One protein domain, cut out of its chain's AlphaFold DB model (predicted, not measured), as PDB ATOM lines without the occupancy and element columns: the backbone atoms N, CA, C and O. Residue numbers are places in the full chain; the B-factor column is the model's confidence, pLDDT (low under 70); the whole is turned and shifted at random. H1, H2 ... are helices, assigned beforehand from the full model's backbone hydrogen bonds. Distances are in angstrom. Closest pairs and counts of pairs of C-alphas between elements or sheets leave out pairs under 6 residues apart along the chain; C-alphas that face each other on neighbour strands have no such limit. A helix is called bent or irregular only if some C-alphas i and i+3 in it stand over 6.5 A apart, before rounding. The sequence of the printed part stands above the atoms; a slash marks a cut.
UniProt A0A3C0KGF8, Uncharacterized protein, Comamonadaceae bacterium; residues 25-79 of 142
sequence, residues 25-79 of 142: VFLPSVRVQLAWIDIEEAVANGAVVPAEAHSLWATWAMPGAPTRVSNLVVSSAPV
ATOM      1  N   VAL A  25       0.595  -6.827  78.439       57.62
ATOM      2  CA  VAL A  25       1.430  -6.563  79.624       57.62
ATOM      3  C   VAL A  25       2.931  -6.581  79.284       57.62
ATOM      4  O   VAL A  25       3.749  -6.071  80.050       57.62
ATOM      5  N   PHE A  26       3.304  -7.124  78.117       55.00
ATOM      6  CA  PHE A  26       4.695  -7.279  77.664       55.00
ATOM      7  C   PHE A  26       5.072  -6.363  76.497       55.00
ATOM      8  O   PHE A  26       6.051  -6.622  75.790       55.00
ATOM      9  N   LEU A  27       4.329  -5.275  76.282       64.44
ATOM     10  CA  LEU A  27       4.744  -4.279  75.305       64.44
ATOM     11  C   LEU A  27       6.132  -3.729  75.688       64.44
ATOM     12  O   LEU A  27       6.364  -3.380  76.848       64.44
ATOM     13  N   PRO A  28       7.063  -3.575  74.728       59.53
ATOM     14  CA  PRO A  28       8.412  -3.059  74.992       59.53
ATOM     15  C   PRO A  28       8.425  -1.612  75.525       59.53
ATOM     16  O   PRO A  28       9.477  -1.091  75.892       59.53
ATOM     17  N   SER A  29       7.267  -0.949  75.559       64.81
ATOM     18  CA  SER A  29       7.046   0.367  76.156       64.81
ATOM     19  C   SER A  29       6.770   0.331  77.664       64.81
ATOM     20  O   SER A  29       6.827   1.389  78.296       64.81
ATOM     21  N   VAL A  30       6.481  -0.834  78.253       69.50
ATOM     22  CA  VAL A  30       6.183  -0.949  79.686       69.50
ATOM     23  C   VAL A  30       7.466  -0.749  80.487       69.50
ATOM     24  O   VAL A  30       8.432  -1.507  80.387       69.50
ATOM     25  N   ARG A  31       7.473   0.307  81.302       78.81
ATOM     26  CA  ARG A  31       8.549   0.617  82.244       78.81
ATOM     27  C   ARG A  31       8.019   0.473  83.657       78.81
ATOM     28  O   ARG A  31       6.923   0.933  83.957       78.81
ATOM     29  N   VAL A  32       8.826  -0.120  84.521       81.88
ATOM     30  CA  VAL A  32       8.495  -0.371  85.919       81.88
ATOM     31  C   VAL A  32       9.482   0.323  86.840       81.88
ATOM     32  O   VAL A  32      10.659   0.532  86.515       81.88
ATOM     33  N   GLN A  33       8.976   0.699  88.003       86.31
ATOM     34  CA  GLN A  33       9.768   1.193  89.110       86.31
ATOM     35  C   GLN A  33       9.816   0.097  90.168       86.31
ATOM     36  O   GLN A  33       8.774  -0.306  90.669       86.31
ATOM     37  N   LEU A  34      11.019  -0.379  90.474       86.75
ATOM     38  CA  LEU A  34      11.272  -1.364  91.517       86.75
ATOM     39  C   LEU A  34      12.246  -0.759  92.527       86.75
ATOM     40  O   LEU A  34      13.228  -0.106  92.165       86.75
ATOM     41  N   ALA A  35      11.977  -0.948  93.804       88.75
ATOM     42  CA  ALA A  35      12.895  -0.661  94.887       88.75
ATOM     43  C   ALA A  35      13.522  -1.968  95.392       88.75
ATOM     44  O   ALA A  35      13.017  -3.062  95.150       88.75
ATOM     45  N   TRP A  36      14.638  -1.858  96.116       89.94
ATOM     46  CA  TRP A  36      15.282  -3.032  96.710       89.94
ATOM     47  C   TRP A  36      14.340  -3.770  97.675       89.94
ATOM     48  O   TRP A  36      14.342  -4.996  97.707       89.94
ATOM     49  N   ILE A  37      13.476  -3.031  98.382       91.31
ATOM     50  CA  ILE A  37      12.470  -3.602  99.288       91.31
ATOM     51  C   ILE A  37      11.503  -4.557  98.569       91.31
ATOM     52  O   ILE A  37      11.173  -5.605  99.114       91.31
ATOM     53  N   ASP A  38      11.131  -4.271  97.317       90.06
ATOM     54  CA  ASP A  38      10.238  -5.139  96.537       90.06
ATOM     55  C   ASP A  38      10.916  -6.482  96.220       90.06
ATOM     56  O   ASP A  38      10.274  -7.532  96.189       90.06
ATOM     57  N   ILE A  39      12.239  -6.468  96.019       92.81
ATOM     58  CA  ILE A  39      13.037  -7.682  95.811       92.81
ATOM     59  C   ILE A  39      13.126  -8.487  97.106       92.81
ATOM     60  O   ILE A  39      13.001  -9.711  97.074       92.81
ATOM     61  N   GLU A  40      13.309  -7.826  98.248       93.75
ATOM     62  CA  GLU A  40      13.319  -8.490  99.555       93.75
ATOM     63  C   GLU A  40      11.975  -9.167  99.849       93.75
ATOM     64  O   GLU A  40      11.950 -10.321 100.284       93.75
ATOM     65  N   GLU A  41      10.858  -8.505  99.537       94.38
ATOM     66  CA  GLU A  41       9.524  -9.097  99.646       94.38
ATOM     67  C   GLU A  41       9.330 -10.258  98.665       94.38
ATOM     68  O   GLU A  41       8.818 -11.313  99.046       94.38
ATOM     69  N   ALA A  42       9.783 -10.126  97.416       92.44
ATOM     70  CA  ALA A  42       9.716 -11.208  96.434       92.44
ATOM     71  C   ALA A  42      10.523 -12.441  96.877       92.44
ATOM     72  O   ALA A  42      10.073 -13.575  96.700       92.44
ATOM     73  N   VAL A  43      11.684 -12.237  97.504       95.56
ATOM     74  CA  VAL A  43      12.484 -13.313  98.101       95.56
ATOM     75  C   VAL A  43      11.760 -13.942  99.293       95.56
ATOM     76  O   VAL A  43      11.709 -15.167  99.401       95.56
ATOM     77  N   ALA A  44      11.158 -13.133 100.170       94.06
ATOM     78  CA  ALA A  44      10.391 -13.626 101.315       94.06
ATOM     79  C   ALA A  44       9.175 -14.466 100.886       94.06
ATOM     80  O   ALA A  44       8.874 -15.483 101.514       94.06
ATOM     81  N   ASN A  45       8.528 -14.079  99.785       96.25
ATOM     82  CA  ASN A  45       7.402 -14.792  99.183       96.25
ATOM     83  C   ASN A  45       7.828 -16.001  98.326       96.25
ATOM     84  O   ASN A  45       6.971 -16.716  97.812       96.25
ATOM     85  N   GLY A  46       9.132 -16.246  98.160       93.56
ATOM     86  CA  GLY A  46       9.658 -17.352  97.354       93.56
ATOM     87  C   GLY A  46       9.521 -17.159  95.840       93.56
ATOM     88  O   GLY A  46       9.728 -18.109  95.091       93.56
ATOM     89  N   ALA A  47       9.193 -15.948  95.383       94.62
ATOM     90  CA  ALA A  47       9.119 -15.604  93.964       94.62
ATOM     91  C   ALA A  47      10.510 -15.423  93.331       94.62
ATOM     92  O   ALA A  47      10.669 -15.596  92.126       94.62
ATOM     93  N   VAL A  48      11.521 -15.087  94.141       94.75
ATOM     94  CA  VAL A  48      12.917 -14.924  93.713       94.75
ATOM     95  C   VAL A  48      13.832 -15.751  94.611       94.75
ATOM     96  O   VAL A  48      13.696 -15.752  95.835       94.75
ATOM     97  N   VAL A  49      14.804 -16.440  94.010       96.56
ATOM     98  CA  VAL A  49      15.824 -17.183  94.758       96.56
ATOM     99  C   VAL A  49      16.800 -16.188  95.411       96.56
ATOM    100  O   VAL A  49      17.378 -15.360  94.702       96.56
ATOM    101  N   PRO A  50      17.065 -16.266  96.735       94.81
ATOM    102  CA  PRO A  50      17.920 -15.297  97.430       94.81
ATOM    103  C   PRO A  50      19.319 -15.135  96.819       94.81
ATOM    104  O   PRO A  50      19.857 -14.032  96.783       94.81
ATOM    105  N   ALA A  51      19.901 -16.230  96.319       95.56
ATOM    106  CA  ALA A  51      21.225 -16.229  95.699       95.56
ATOM    107  C   ALA A  51      21.286 -15.396  94.405       95.56
ATOM    108  O   ALA A  51      22.348 -14.891  94.050       95.56
ATOM    109  N   GLU A  52      20.155 -15.227  93.719       95.31
ATOM    110  CA  GLU A  52      20.065 -14.530  92.433       95.31
ATOM    111  C   GLU A  52      19.555 -13.091  92.577       95.31
ATOM    112  O   GLU A  52      19.810 -12.262  91.700       95.31
ATOM    113  N   ALA A  53      18.901 -12.761  93.695       92.56
ATOM    114  CA  ALA A  53      18.256 -11.470  93.944       92.56
ATOM    115  C   ALA A  53      19.166 -10.267  93.649       92.56
ATOM    116  O   ALA A  53      18.763  -9.319  92.972       92.56
ATOM    117  N   HIS A  54      20.422 -10.328  94.096       94.06
ATOM    118  CA  HIS A  54      21.377  -9.245  93.876       94.06
ATOM    119  C   HIS A  54      21.756  -9.087  92.398       94.06
ATOM    120  O   HIS A  54      21.895  -7.966  91.916       94.06
ATOM    121  N   SER A  55      21.891 -10.196  91.664       93.44
ATOM    122  CA  SER A  55      22.212 -10.163  90.234       93.44
ATOM    123  C   SER A  55      21.061  -9.587  89.408       93.44
ATOM    124  O   SER A  55      21.284  -8.696  88.591       93.44
ATOM    125  N   LEU A  56      19.822 -10.001  89.696       91.44
ATOM    126  CA  LEU A  56      18.617  -9.500  89.034       91.44
ATOM    127  C   LEU A  56      18.420  -8.006  89.295       91.44
ATOM    128  O   LEU A  56      18.180  -7.233  88.363       91.44
ATOM    129  N   TRP A  57      18.590  -7.585  90.550       91.62
ATOM    130  CA  TRP A  57      18.563  -6.174  90.912       91.62
ATOM    131  C   TRP A  57      19.652  -5.386  90.195       91.62
ATOM    132  O   TRP A  57      19.356  -4.338  89.632       91.62
ATOM    133  N   ALA A  58      20.894  -5.877  90.179       90.38
ATOM    134  CA  ALA A  58      21.997  -5.194  89.515       90.38
ATOM    135  C   ALA A  58      21.707  -5.002  88.025       90.38
ATOM    136  O   ALA A  58      21.881  -3.894  87.524       90.38
ATOM    137  N   THR A  59      21.197  -6.033  87.341       88.88
ATOM    138  CA  THR A  59      20.807  -5.954  85.929       88.88
ATOM    139  C   THR A  59      19.702  -4.925  85.693       88.88
ATOM    140  O   THR A  59      19.800  -4.127  84.760       88.88
ATOM    141  N   TRP A  60      18.672  -4.896  86.543       89.25
ATOM    142  CA  TRP A  60      17.575  -3.932  86.429       89.25
ATOM    143  C   TRP A  60      18.001  -2.496  86.784       89.25
ATOM    144  O   TRP A  60      17.632  -1.541  86.101       89.25
ATOM    145  N   ALA A  61      18.810  -2.329  87.831       88.12
ATOM    146  CA  ALA A  61      19.242  -1.039  88.362       88.12
ATOM    147  C   ALA A  61      20.346  -0.371  87.524       88.12
ATOM    148  O   ALA A  61      20.737   0.762  87.832       88.12
ATOM    149  N   MET A  62      20.830  -1.016  86.457       87.56
ATOM    150  CA  MET A  62      21.772  -0.395  85.528       87.56
ATOM    151  C   MET A  62      21.169   0.886  84.920       87.56
ATOM    152  O   MET A  62      20.002   0.906  84.507       87.56
ATOM    153  N   PRO A  63      21.931   1.990  84.853       82.12
ATOM    154  CA  PRO A  63      21.523   3.161  84.088       82.12
ATOM    155  C   PRO A  63      21.257   2.776  82.627       82.12
ATOM    156  O   PRO A  63      22.073   2.107  82.002       82.12
ATOM    157  N   GLY A  64      20.110   3.187  82.083       80.50
ATOM    158  CA  GLY A  64      19.731   2.866  80.703       80.50
ATOM    159  C   GLY A  64      19.085   1.492  80.500       80.50
ATOM    160  O   GLY A  64      18.822   1.130  79.356       80.50
ATOM    161  N   ALA A  65      18.781   0.744  81.569       83.38
ATOM    162  CA  ALA A  65      17.971  -0.467  81.456       83.38
ATOM    163  C   ALA A  65      16.623  -0.154  80.762       83.38
ATOM    164  O   ALA A  65      15.934   0.794  81.159       83.38
ATOM    165  N   PRO A  66      16.224  -0.924  79.729       77.94
ATOM    166  CA  PRO A  66      15.089  -0.580  78.867       77.94
ATOM    167  C   PRO A  66      13.757  -0.523  79.625       77.94
ATOM    168  O   PRO A  66      12.908   0.308  79.312       77.94
ATOM    169  N   THR A  67      13.609  -1.348  80.661       79.31
ATOM    170  CA  THR A  67      12.392  -1.488  81.469       79.31
ATOM    171  C   THR A  67      12.375  -0.606  82.716       79.31
ATOM    172  O   THR A  67      11.382  -0.596  83.437       79.31
ATOM    173  N   ARG A  68      13.438   0.158  83.000       84.44
ATOM    174  CA  ARG A  68      13.510   1.020  84.187       84.44
ATOM    175  C   ARG A  68      12.924   2.402  83.901       84.44
ATOM    176  O   ARG A  68      13.216   3.024  82.875       84.44
ATOM    177  N   VAL A  69      12.122   2.911  84.835       80.44
ATOM    178  CA  VAL A  69      11.699   4.320  84.843       80.44
ATOM    179  C   VAL A  69      12.882   5.189  85.291       80.44
ATOM    180  O   VAL A  69      13.440   4.981  86.365       80.44
ATOM    181  N   SER A  70      13.285   6.166  84.474       66.94
ATOM    182  CA  SER A  70      14.453   7.026  84.750       66.94
ATOM    183  C   SER A  70      14.278   7.979  85.940       66.94
ATOM    184  O   SER A  70      15.267   8.526  86.418       66.94
ATOM    185  N   ASN A  71      13.050   8.185  86.425       59.91
ATOM    186  CA  ASN A  71      12.750   9.049  87.564       59.91
ATOM    187  C   ASN A  71      12.388   8.205  88.795       59.91
ATOM    188  O   ASN A  71      11.269   7.705  88.900       59.91
ATOM    189  N   LEU A  72      13.335   8.031  89.719       55.38
ATOM    190  CA  LEU A  72      13.095   7.361  90.998       55.38
ATOM    191  C   LEU A  72      12.444   8.333  91.988       55.38
ATOM    192  O   LEU A  72      13.113   8.874  92.863       55.38
ATOM    193  N   VAL A  73      11.132   8.531  91.892       52.53
ATOM    194  CA  VAL A  73      10.363   9.011  93.049       52.53
ATOM    195  C   VAL A  73      10.030   7.776  93.866       52.53
ATOM    196  O   VAL A  73       9.155   7.022  93.466       52.53
ATOM    197  N   VAL A  74      10.788   7.498  94.929       53.12
ATOM    198  CA  VAL A  74      10.602   6.324  95.801       53.12
ATOM    199  C   VAL A  74       9.125   6.214  96.204       53.12
ATOM    200  O   VAL A  74       8.660   6.954  97.065       53.12
ATOM    201  N   SER A  75       8.378   5.324  95.550       48.31
ATOM    202  CA  SER A  75       6.990   5.034  95.892       48.31
ATOM    203  C   SER A  75       7.008   3.841  96.832       48.31
ATOM    204  O   SER A  75       7.110   2.700  96.401       48.31
ATOM    205  N   SER A  76       6.978   4.109  98.133       48.38
ATOM    206  CA  SER A  76       6.953   3.090  99.187       48.38
ATOM    207  C   SER A  76       5.551   2.493  99.387       48.38
ATOM    208  O   SER A  76       5.123   2.293 100.525       48.38
ATOM    209  N   ALA A  77       4.780   2.306  98.315       43.34
ATOM    210  CA  ALA A  77       3.430   1.770  98.422       43.34
ATOM    211  C   ALA A  77       3.503   0.233  98.506       43.34
ATOM    212  O   ALA A  77       3.969  -0.385  97.551       43.34
ATOM    213  N   PRO A  78       3.060  -0.389  99.613       41.53
ATOM    214  CA  PRO A  78       3.102  -1.838  99.757       41.53
ATOM    215  C   PRO A  78       2.263  -2.509  98.665       41.53
ATOM    216  O   PRO A  78       1.109  -2.127  98.426       41.53
ATOM    217  N   VAL A  79       2.834  -3.531  98.022       55.22
ATOM    218  CA  VAL A  79       2.109  -4.441  97.127       55.22
ATOM    219  C   VAL A  79       1.018  -5.131  97.952       55.22
ATOM    220  O   VAL A  79       1.290  -5.998  98.776       55.22
TER     221      VAL A  79
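AT A GLANCE: This is residues 25 to 79 of the 142 residues of an uncharacterized protein of Comamonadaceae bacterium (UniProt A0A3C0KGF8). What is seen first? There is little regular structure: H1 and H2 lie side by side as a helical hairpin, and residues 62 to 79 after it form a long stretch with no named element. What is the make-up? Of the 55 printed residues, 21 are in two named helices, H1 then H2, with no named strand: all helix. How compact is it? Only just compact, close to loose: the radius of gyration of the C-alphas is 11.7 A, in a rounded outline spanning 28 by 23 by 22 A.

HOW THE PARTS SIT: Do the helices touch? H1, residues 36 to 44, and H2, residues 50 to 61, touch; their closest C-alphas, of Val 43 and Pro 50, are 5.8 A apart. How do they run? This helical hairpin runs opposite ways at a shallow tilt of 28 degrees. Are their backbones complete? Every O i to N i+4 pair is within hydrogen-bond range in H1, 6 of 8 in H2.

IN THESE COORDINATES: Where is H1? It begins at C-alpha 36 (15.282, -3.032, 96.710) and measures 12.5 A. Where is H2? It measures 16.9 A, ends at C-alpha 61 (19.242, -1.039, 88.362), and is irregular, C-alphas 51 and 54 being 7.2 A apart.

THE WHOLE: How large is it? The two farthest C-alphas, of Ser 29 and Ala 51, are 29.3 A apart. Is it continuous? The printed part has no cut, and the link H1 to H2 is tight. Where is confidence low? Residues 25 to 30 and 70 to 79 have pLDDT under 70.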